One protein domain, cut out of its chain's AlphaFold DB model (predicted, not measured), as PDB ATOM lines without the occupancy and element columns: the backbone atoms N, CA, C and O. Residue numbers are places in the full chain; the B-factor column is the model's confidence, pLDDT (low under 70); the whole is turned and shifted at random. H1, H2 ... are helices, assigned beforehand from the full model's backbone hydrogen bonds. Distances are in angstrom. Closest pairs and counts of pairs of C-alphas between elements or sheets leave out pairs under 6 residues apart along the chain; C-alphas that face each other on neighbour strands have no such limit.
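Overview. This is residues 116 to 169 of the 251 residues of an uncharacterized protein of Acidimicrobiia bacterium (UniProt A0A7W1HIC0). The longest helix, H4, and H3 lie side by side as a helical hairpin, and H2 crosses near its open end, about perpendicular to H3. The short H1 lies toward one end of the longest axis, and a narrow loop between H2 and H3, around residues 133 to 141, makes the other end. The printed part has 54 residues with four named helices, in the order H1, H2, H3, H4, and no named strand; the class is all helix. It is compact, with a radius of gyration of the C-alphas of 10.7 A, and rounded, spanning 29 by 24 by 16 A.

Along the chain. H4 covers residues 155 to 168 and measures 20.4 A from C-alpha 155 at (442.705, 25.242, 150.316) to C-alpha 168 at (444.106, 5.403, 145.713). H3, residues 142 to 151, measures 14.3 A and begins with C-alpha 142 at (449.540, 17.134, 139.133). H2, residues 125 to 132, measures 10.9 A. H1, residues 118 to 122, measures 5.9 A and begins with C-alpha 118 at (447.456, 16.352, 154.975). Between H2 and H3, residues 134 to 135 pair with residues 140 to 141, antiparallel, in stretches too short to be named strands.

Arrangement. H4 touches H3 with its residues 155 to 161 alone, and the closest C-alphas, those of Ala 149 and Val 158, are 5.9 A apart. The two form a helical hairpin, at a shallow tilt of 29 degrees, opposite ways. H1 and H4 only just touch, with 3 pairs of C-alphas within 8 A; H4 does so with residues 159 to 162 alone, and the closest C-alphas are those of Trp 118 and Phe 162, 6.3 A apart. H2 and H4 are close but not clearly touching, with their closest C-alphas, those of Phe 127 and Tyr 165, 6.6 A apart, at a steep tilt of 65 degrees, opposite ways. H2 touches H3, about perpendicular at 88 degrees, and their closest C-alphas, those of Leu 131 and Arg 143, are 4.6 A apart. H1 and H2 are close but not clearly touching, with the C-alphas of Ile 121 and Phe 127 closest at 6.4 A. H1 and H3 are apart. In H1, H2 and H3 each backbone O i to N i+4 pair is within hydrogen-bond range; in H4, 8 of 10 are.

Size, cuts and confidence. The two C-alphas farthest apart, those of Pro 116 and Gly 139, are 30.0 A apart. The printed part has no cut. The links H1 to H2 and H3 to H4 are tight, the link H2 to H3 is short, and no link is long. The mean pLDDT of the printed part is 83.1, and residues 168 to 169 are under 70.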
ATOM      1  N   PRO A 116     442.366  16.788 157.228       83.44
ATOM      2  CA  PRO A 116     442.981  16.735 158.563       83.44
ATOM      3  C   PRO A 116     444.296  15.953 158.654       83.44
ATOM      4  O   PRO A 116     445.098  16.197 159.546       83.44
ATOM      5  N   THR A 117     444.532  15.023 157.729       79.50
ATOM      6  CA  THR A 117     445.737  14.186 157.671       79.50
ATOM      7  C   THR A 117     446.748  14.646 156.617       79.50
ATOM      8  O   THR A 117     447.677  13.901 156.302       79.50
ATOM      9  N   TRP A 118     446.606  15.861 156.068       80.38
ATOM     10  CA  TRP A 118     447.456  16.352 154.975       80.38
ATOM     11  C   TRP A 118     448.948  16.293 155.315       80.38
ATOM     12  O   TRP A 118     449.744  15.937 154.462       80.38
ATOM     13  N   HIS A 119     449.325  16.551 156.568       81.50
ATOM     14  CA  HIS A 119     450.719  16.594 157.026       81.50
ATOM     15  C   HIS A 119     451.369  15.205 157.015       81.50
ATOM     16  O   HIS A 119     452.560  15.080 156.758       81.50
ATOM     17  N   VAL A 120     450.575  14.155 157.248       77.94
ATOM     18  CA  VAL A 120     451.034  12.762 157.141       77.94
ATOM     19  C   VAL A 120     451.227  12.384 155.675       77.94
ATOM     20  O   VAL A 120     452.204  11.731 155.323       77.94
ATOM     21  N   ILE A 121     450.301  12.809 154.810       76.25
ATOM     22  CA  ILE A 121     450.361  12.520 153.374       76.25
ATOM     23  C   ILE A 121     451.486  13.313 152.690       76.25
ATOM     24  O   ILE A 121     452.146  12.782 151.808       76.25
ATOM     25  N   ASP A 122     451.740  14.553 153.101       77.06
ATOM     26  CA  ASP A 122     452.776  15.418 152.521       77.06
ATOM     27  C   ASP A 122     454.195  14.855 152.718       77.06
ATOM     28  O   ASP A 122     455.071  15.026 151.874       77.06
ATOM     29  N   GLN A 123     454.405  14.098 153.799       74.50
ATOM     30  CA  GLN A 123     455.668  13.414 154.097       74.50
ATOM     31  C   GLN A 123     455.805  12.048 153.407       74.50
ATOM     32  O   GLN A 123     456.857  11.412 153.490       74.50
ATOM     33  N   ASP A 124     454.758  11.576 152.733       74.44
ATOM     34  CA  ASP A 124     454.741  10.278 152.076       74.44
ATOM     35  C   ASP A 124     455.451  10.346 150.710       74.44
ATOM     36  O   ASP A 124     455.003  11.067 149.808       74.44
ATOM     37  N   PRO A 125     456.515   9.553 150.477       76.56
ATOM     38  CA  PRO A 125     457.168   9.490 149.170       76.56
ATOM     39  C   PRO A 125     456.207   9.116 148.030       76.56
ATOM     40  O   PRO A 125     456.381   9.565 146.896       76.56
ATOM     41  N   GLY A 126     455.165   8.329 148.319       78.81
ATOM     42  CA  GLY A 126     454.142   7.971 147.342       78.81
ATOM     43  C   GLY A 126     453.268   9.155 146.925       78.81
ATOM     44  O   GLY A 126     452.826   9.200 145.778       78.81
ATOM     45  N   PHE A 127     453.070  10.149 147.795       79.81
ATOM     46  CA  PHE A 127     452.341  11.364 147.434       79.81
ATOM     47  C   PHE A 127     453.161  12.227 146.476       79.81
ATOM     48  O   PHE A 127     452.632  12.737 145.489       79.81
ATOM     49  N   THR A 128     454.475  12.310 146.701       79.75
ATOM     50  CA  THR A 128     455.403  12.960 145.764       79.75
ATOM     51  C   THR A 128     455.320  12.308 144.381       79.75
ATOM     52  O   THR A 128     455.134  13.019 143.396       79.75
ATOM     53  N   ALA A 129     455.351  10.973 144.309       79.88
ATOM     54  CA  ALA A 129     455.204  10.246 143.046       79.88
ATOM     55  C   ALA A 129     453.831  10.478 142.384       79.88
ATOM     56  O   ALA A 129     453.761  10.714 141.181       79.88
ATOM     57  N   TYR A 130     452.749  10.488 143.168       85.06
ATOM     58  CA  TYR A 130     451.398  10.806 142.693       85.06
ATOM     59  C   TYR A 130     451.291  12.218 142.097       85.06
ATOM     60  O   TYR A 130     450.541  12.429 141.139       85.06
ATOM     61  N   LEU A 131     452.019  13.191 142.654       84.00
ATOM     62  CA  LEU A 131     452.081  14.551 142.118       84.00
ATOM     63  C   LEU A 131     452.885  14.626 140.810       84.00
ATOM     64  O   LEU A 131     452.575  15.458 139.958       84.00
ATOM     65  N   ASP A 132     453.878  13.760 140.624       84.69
ATOM     66  CA  ASP A 132     454.708  13.730 139.413       84.69
ATOM     67  C   ASP A 132     454.016  13.034 138.228       84.69
ATOM     68  O   ASP A 132     454.475  13.134 137.088       84.69
ATOM     69  N   GLU A 133     452.882  12.368 138.462       82.94
ATOM     70  CA  GLU A 133     452.071  11.789 137.396       82.94
ATOM     71  C   GLU A 133     451.533  12.859 136.436       82.94
ATOM     72  O   GLU A 133     451.074  13.943 136.819       82.94
ATOM     73  N   PHE A 134     451.557  12.499 135.156       87.00
ATOM     74  CA  PHE A 134     451.109  13.334 134.058       87.00
ATOM     75  C   PHE A 134     449.598  13.219 133.854       87.00
ATOM     76  O   PHE A 134     449.051  12.115 133.808       87.00
ATOM     77  N   ASP A 135     448.927  14.352 133.676       84.75
ATOM     78  CA  ASP A 135     447.533  14.394 133.257       84.75
ATOM     79  C   ASP A 135     447.454  14.411 131.716       84.75
ATOM     80  O   ASP A 135     447.853  15.398 131.086       84.75
ATOM     81  N   PRO A 136     446.924  13.348 131.081       79.81
ATOM     82  CA  PRO A 136     446.870  13.237 129.627       79.81
ATOM     83  C   PRO A 136     445.935  14.257 128.965       79.81
ATOM     84  O   PRO A 136     446.074  14.503 127.768       79.81
ATOM     85  N   MET A 137     444.986  14.848 129.699       81.12
ATOM     86  CA  MET A 137     444.061  15.838 129.140       81.12
ATOM     87  C   MET A 137     444.674  17.234 129.079       81.12
ATOM     88  O   MET A 137     444.378  17.997 128.161       81.12
ATOM     89  N   THR A 138     445.505  17.579 130.061       89.31
ATOM     90  CA  THR A 138     446.066  18.932 130.196       89.31
ATOM     91  C   THR A 138     447.524  19.025 129.769       89.31
ATOM     92  O   THR A 138     448.018  20.125 129.525       89.31
ATOM     93  N   GLY A 139     448.217  17.894 129.663       87.50
ATOM     94  CA  GLY A 139     449.623  17.869 129.298       87.50
ATOM     95  C   GLY A 139     450.563  18.344 130.415       87.50
ATOM     96  O   GLY A 139     451.715  18.672 130.137       87.50
ATOM     97  N   ARG A 140     450.069  18.444 131.653       88.81
ATOM     98  CA  ARG A 140     450.791  18.958 132.827       88.81
ATOM     99  C   ARG A 140     450.805  17.917 133.939       88.81
ATOM    100  O   ARG A 140     449.963  17.021 133.988       88.81
ATOM    101  N   THR A 141     451.757  18.037 134.850       81.06
ATOM    102  CA  THR A 141     451.821  17.194 136.052       81.06
ATOM    103  C   THR A 141     450.824  17.664 137.107       81.06
ATOM    104  O   THR A 141     450.492  18.852 137.198       81.06
ATOM    105  N   ARG A 142     450.376  16.755 137.979       85.06
ATOM    106  CA  ARG A 142     449.540  17.134 139.133       85.06
ATOM    107  C   ARG A 142     450.259  18.118 140.063       85.06
ATOM    108  O   ARG A 142     449.610  19.005 140.616       85.06
ATOM    109  N   ARG A 143     451.589  18.024 140.174       88.81
ATOM    110  CA  ARG A 143     452.452  18.932 140.945       88.81
ATOM    111  C   ARG A 143     452.309  20.380 140.505       88.81
ATOM    112  O   ARG A 143     452.255  21.269 141.349       88.81
ATOM    113  N   GLU A 144     452.238  20.642 139.204       82.94
ATOM    114  CA  GLU A 144     452.073  22.008 138.709       82.94
ATOM    115  C   GLU A 144     450.747  22.618 139.167       82.94
ATOM    116  O   GLU A 144     450.730  23.755 139.636       82.94
ATOM    117  N   PHE A 145     449.656  21.854 139.091       80.75
ATOM    118  CA  PHE A 145     448.347  22.302 139.564       80.75
ATOM    119  C   PHE A 145     448.276  22.430 141.087       80.75
ATOM    120  O   PHE A 145     447.614  23.337 141.589       80.75
ATOM    121  N   PHE A 146     448.959  21.550 141.821       86.06
ATOM    122  CA  PHE A 146     449.093  21.639 143.273       86.06
ATOM    123  C   PHE A 146     449.825  22.925 143.678       86.06
ATOM    124  O   PHE A 146     449.310  23.703 144.474       86.06
ATOM    125  N   ASN A 147     450.982  23.195 143.067       84.81
ATOM    126  CA  ASN A 147     451.784  24.387 143.348       84.81
ATOM    127  C   ASN A 147     451.056  25.684 142.965       84.81
ATOM    128  O   ASN A 147     451.217  26.704 143.629       84.81
ATOM    129  N   GLU A 148     450.277  25.664 141.881       82.25
ATOM    130  CA  GLU A 148     449.415  26.779 141.480       82.25
ATOM    131  C   GLU A 148     448.322  27.035 142.528       82.25
ATOM    132  O   GLU A 148     448.091  28.180 142.913       82.25
ATOM    133  N   ALA A 149     447.697  25.971 143.040       81.06
ATOM    134  CA  ALA A 149     446.683  26.064 144.082       81.06
ATOM    135  C   ALA A 149     447.245  26.551 145.429       81.06
ATOM    136  O   ALA A 149     446.604  27.383 146.067       81.06
ATOM    137  N   ASP A 150     448.426  26.082 145.847       79.62
ATOM    138  CA  ASP A 150     449.087  26.541 147.080       79.62
ATOM    139  C   ASP A 150     449.489  28.019 146.985       79.62
ATOM    140  O   ASP A 150     449.162  28.799 147.879       79.62
ATOM    141  N   ARG A 151     450.085  28.446 145.860       84.44
ATOM    142  CA  ARG A 151     450.411  29.865 145.619       84.44
ATOM    143  C   ARG A 151     449.178  30.766 145.597       84.44
ATOM    144  O   ARG A 151     449.267  31.923 145.989       84.44
ATOM    145  N   ALA A 152     448.045  30.242 145.139       84.44
ATOM    146  CA  ALA A 152     446.772  30.952 145.126       84.44
ATOM    147  C   ALA A 152     446.010  30.872 146.463       84.44
ATOM    148  O   ALA A 152     444.859  31.305 146.511       84.44
ATOM    149  N   ASN A 153     446.594  30.291 147.522       86.44
ATOM    150  CA  ASN A 153     445.926  30.043 148.805       86.44
ATOM    151  C   ASN A 153     444.564  29.325 148.638       86.44
ATOM    152  O   ASN A 153     443.607  29.567 149.374       86.44
ATOM    153  N   ASN A 154     444.457  28.405 147.675       91.25
ATOM    154  CA  ASN A 154     443.227  27.667 147.394       91.25
ATOM    155  C   ASN A 154     443.197  26.336 148.158       91.25
ATOM    156  O   ASN A 154     443.542  25.276 147.624       91.25
ATOM    157  N   ALA A 155     442.750  26.393 149.415       88.88
ATOM    158  CA  ALA A 155     442.705  25.242 150.316       88.88
ATOM    159  C   ALA A 155     441.861  24.082 149.768       88.88
ATOM    160  O   ALA A 155     442.267  22.927 149.863       88.88
ATOM    161  N   ALA A 156     440.719  24.371 149.136       93.44
ATOM    162  CA  ALA A 156     439.837  23.347 148.577       93.44
ATOM    163  C   ALA A 156     440.504  22.556 147.447       93.44
ATOM    164  O   ALA A 156     440.425  21.323 147.403       93.44
ATOM    165  N   ARG A 157     441.204  23.252 146.548       90.00
ATOM    166  CA  ARG A 157     441.920  22.608 145.449       90.00
ATOM    167  C   ARG A 157     443.117  21.814 145.966       90.00
ATOM    168  O   ARG A 157     443.267  20.671 145.550       90.00
ATOM    169  N   VAL A 158     443.894  22.345 146.912       89.38
ATOM    170  CA  VAL A 158     444.995  21.607 147.563       89.38
ATOM    171  C   VAL A 158     444.478  20.345 148.271       89.38
ATOM    172  O   VAL A 158     444.979  19.247 148.022       89.38
ATOM    173  N   ALA A 159     443.410  20.461 149.066       91.06
ATOM    174  CA  ALA A 159     442.778  19.336 149.758       91.06
ATOM    175  C   ALA A 159     442.299  18.237 148.794       91.06
ATOM    176  O   ALA A 159     442.381  17.050 149.115       91.06
ATOM    177  N   SER A 160     441.850  18.598 147.585       91.81
ATOM    178  CA  SER A 160     441.424  17.612 146.585       91.81
ATOM    179  C   SER A 160     442.554  16.676 146.126       91.81
ATOM    180  O   SER A 160     442.286  15.504 145.858       91.81
ATOM    181  N   PHE A 161     443.814  17.137 146.101       87.75
ATOM    182  CA  PHE A 161     444.965  16.287 145.773       87.75
ATOM    183  C   PHE A 161     445.236  15.267 146.877       87.75
ATOM    184  O   PHE A 161     445.408  14.085 146.578       87.75
ATOM    185  N   PHE A 162     445.200  15.704 148.138       87.19
ATOM    186  CA  PHE A 162     445.328  14.821 149.298       87.19
ATOM    187  C   PHE A 162     444.210  13.772 149.332       87.19
ATOM    188  O   PHE A 162     444.477  12.581 149.492       87.19
ATOM    189  N   ALA A 163     442.962  14.187 149.098       88.88
ATOM    190  CA  ALA A 163     441.823  13.276 149.021       88.88
ATOM    191  C   ALA A 163     441.927  12.300 147.836       88.88
ATOM    192  O   ALA A 163     441.572  11.130 147.970       88.88
ATOM    193  N   GLY A 164     442.413  12.761 146.679       88.38
ATOM    194  CA  GLY A 164     442.651  11.923 145.502       88.38
ATOM    195  C   GLY A 164     443.686  10.831 145.770       88.38
ATOM    196  O   GLY A 164     443.429   9.662 145.489       88.38
ATOM    197  N   TYR A 165     444.802  11.192 146.406       87.75
ATOM    198  CA  TYR A 165     445.829  10.239 146.817       87.75
ATOM    199  C   TYR A 165     445.317   9.239 147.863       87.75
ATOM    200  O   TYR A 165     445.506   8.031 147.717       87.75
ATOM    201  N   ALA A 166     444.602   9.723 148.884       83.88
ATOM    202  CA  ALA A 166     444.049   8.879 149.941       83.88
ATOM    203  C   ALA A 166     443.042   7.843 149.410       83.88
ATOM    204  O   ALA A 166     442.999   6.730 149.920       83.88
ATOM    205  N   LYS A 167     442.271   8.175 148.363       81.56
ATOM    206  CA  LYS A 167     441.349   7.238 147.692       81.56
ATOM    207  C   LYS A 167     442.061   6.131 146.908       81.56
ATOM    208  O   LYS A 167     441.481   5.066 146.722       81.56
ATOM    209  N   GLY A 168     443.280   6.385 146.426       66.44
ATOM    210  CA  GLY A 168     444.106   5.403 145.713       66.44
ATOM    211  C   GLY A 168     444.791   4.390 146.635       66.44
ATOM    212  O   GLY A 168     445.265   3.355 146.168       66.44
ATOM    213  N   LYS A 169     444.817   4.658 147.946       58.75
ATOM    214  CA  LYS A 169     445.240   3.713 148.981       58.75
ATOM    215  C   LYS A 169     444.013   3.008 149.571       58.75
ATOM    216  O   LYS A 169     442.993   3.665 149.778       58.75
TER     217      LYS A 169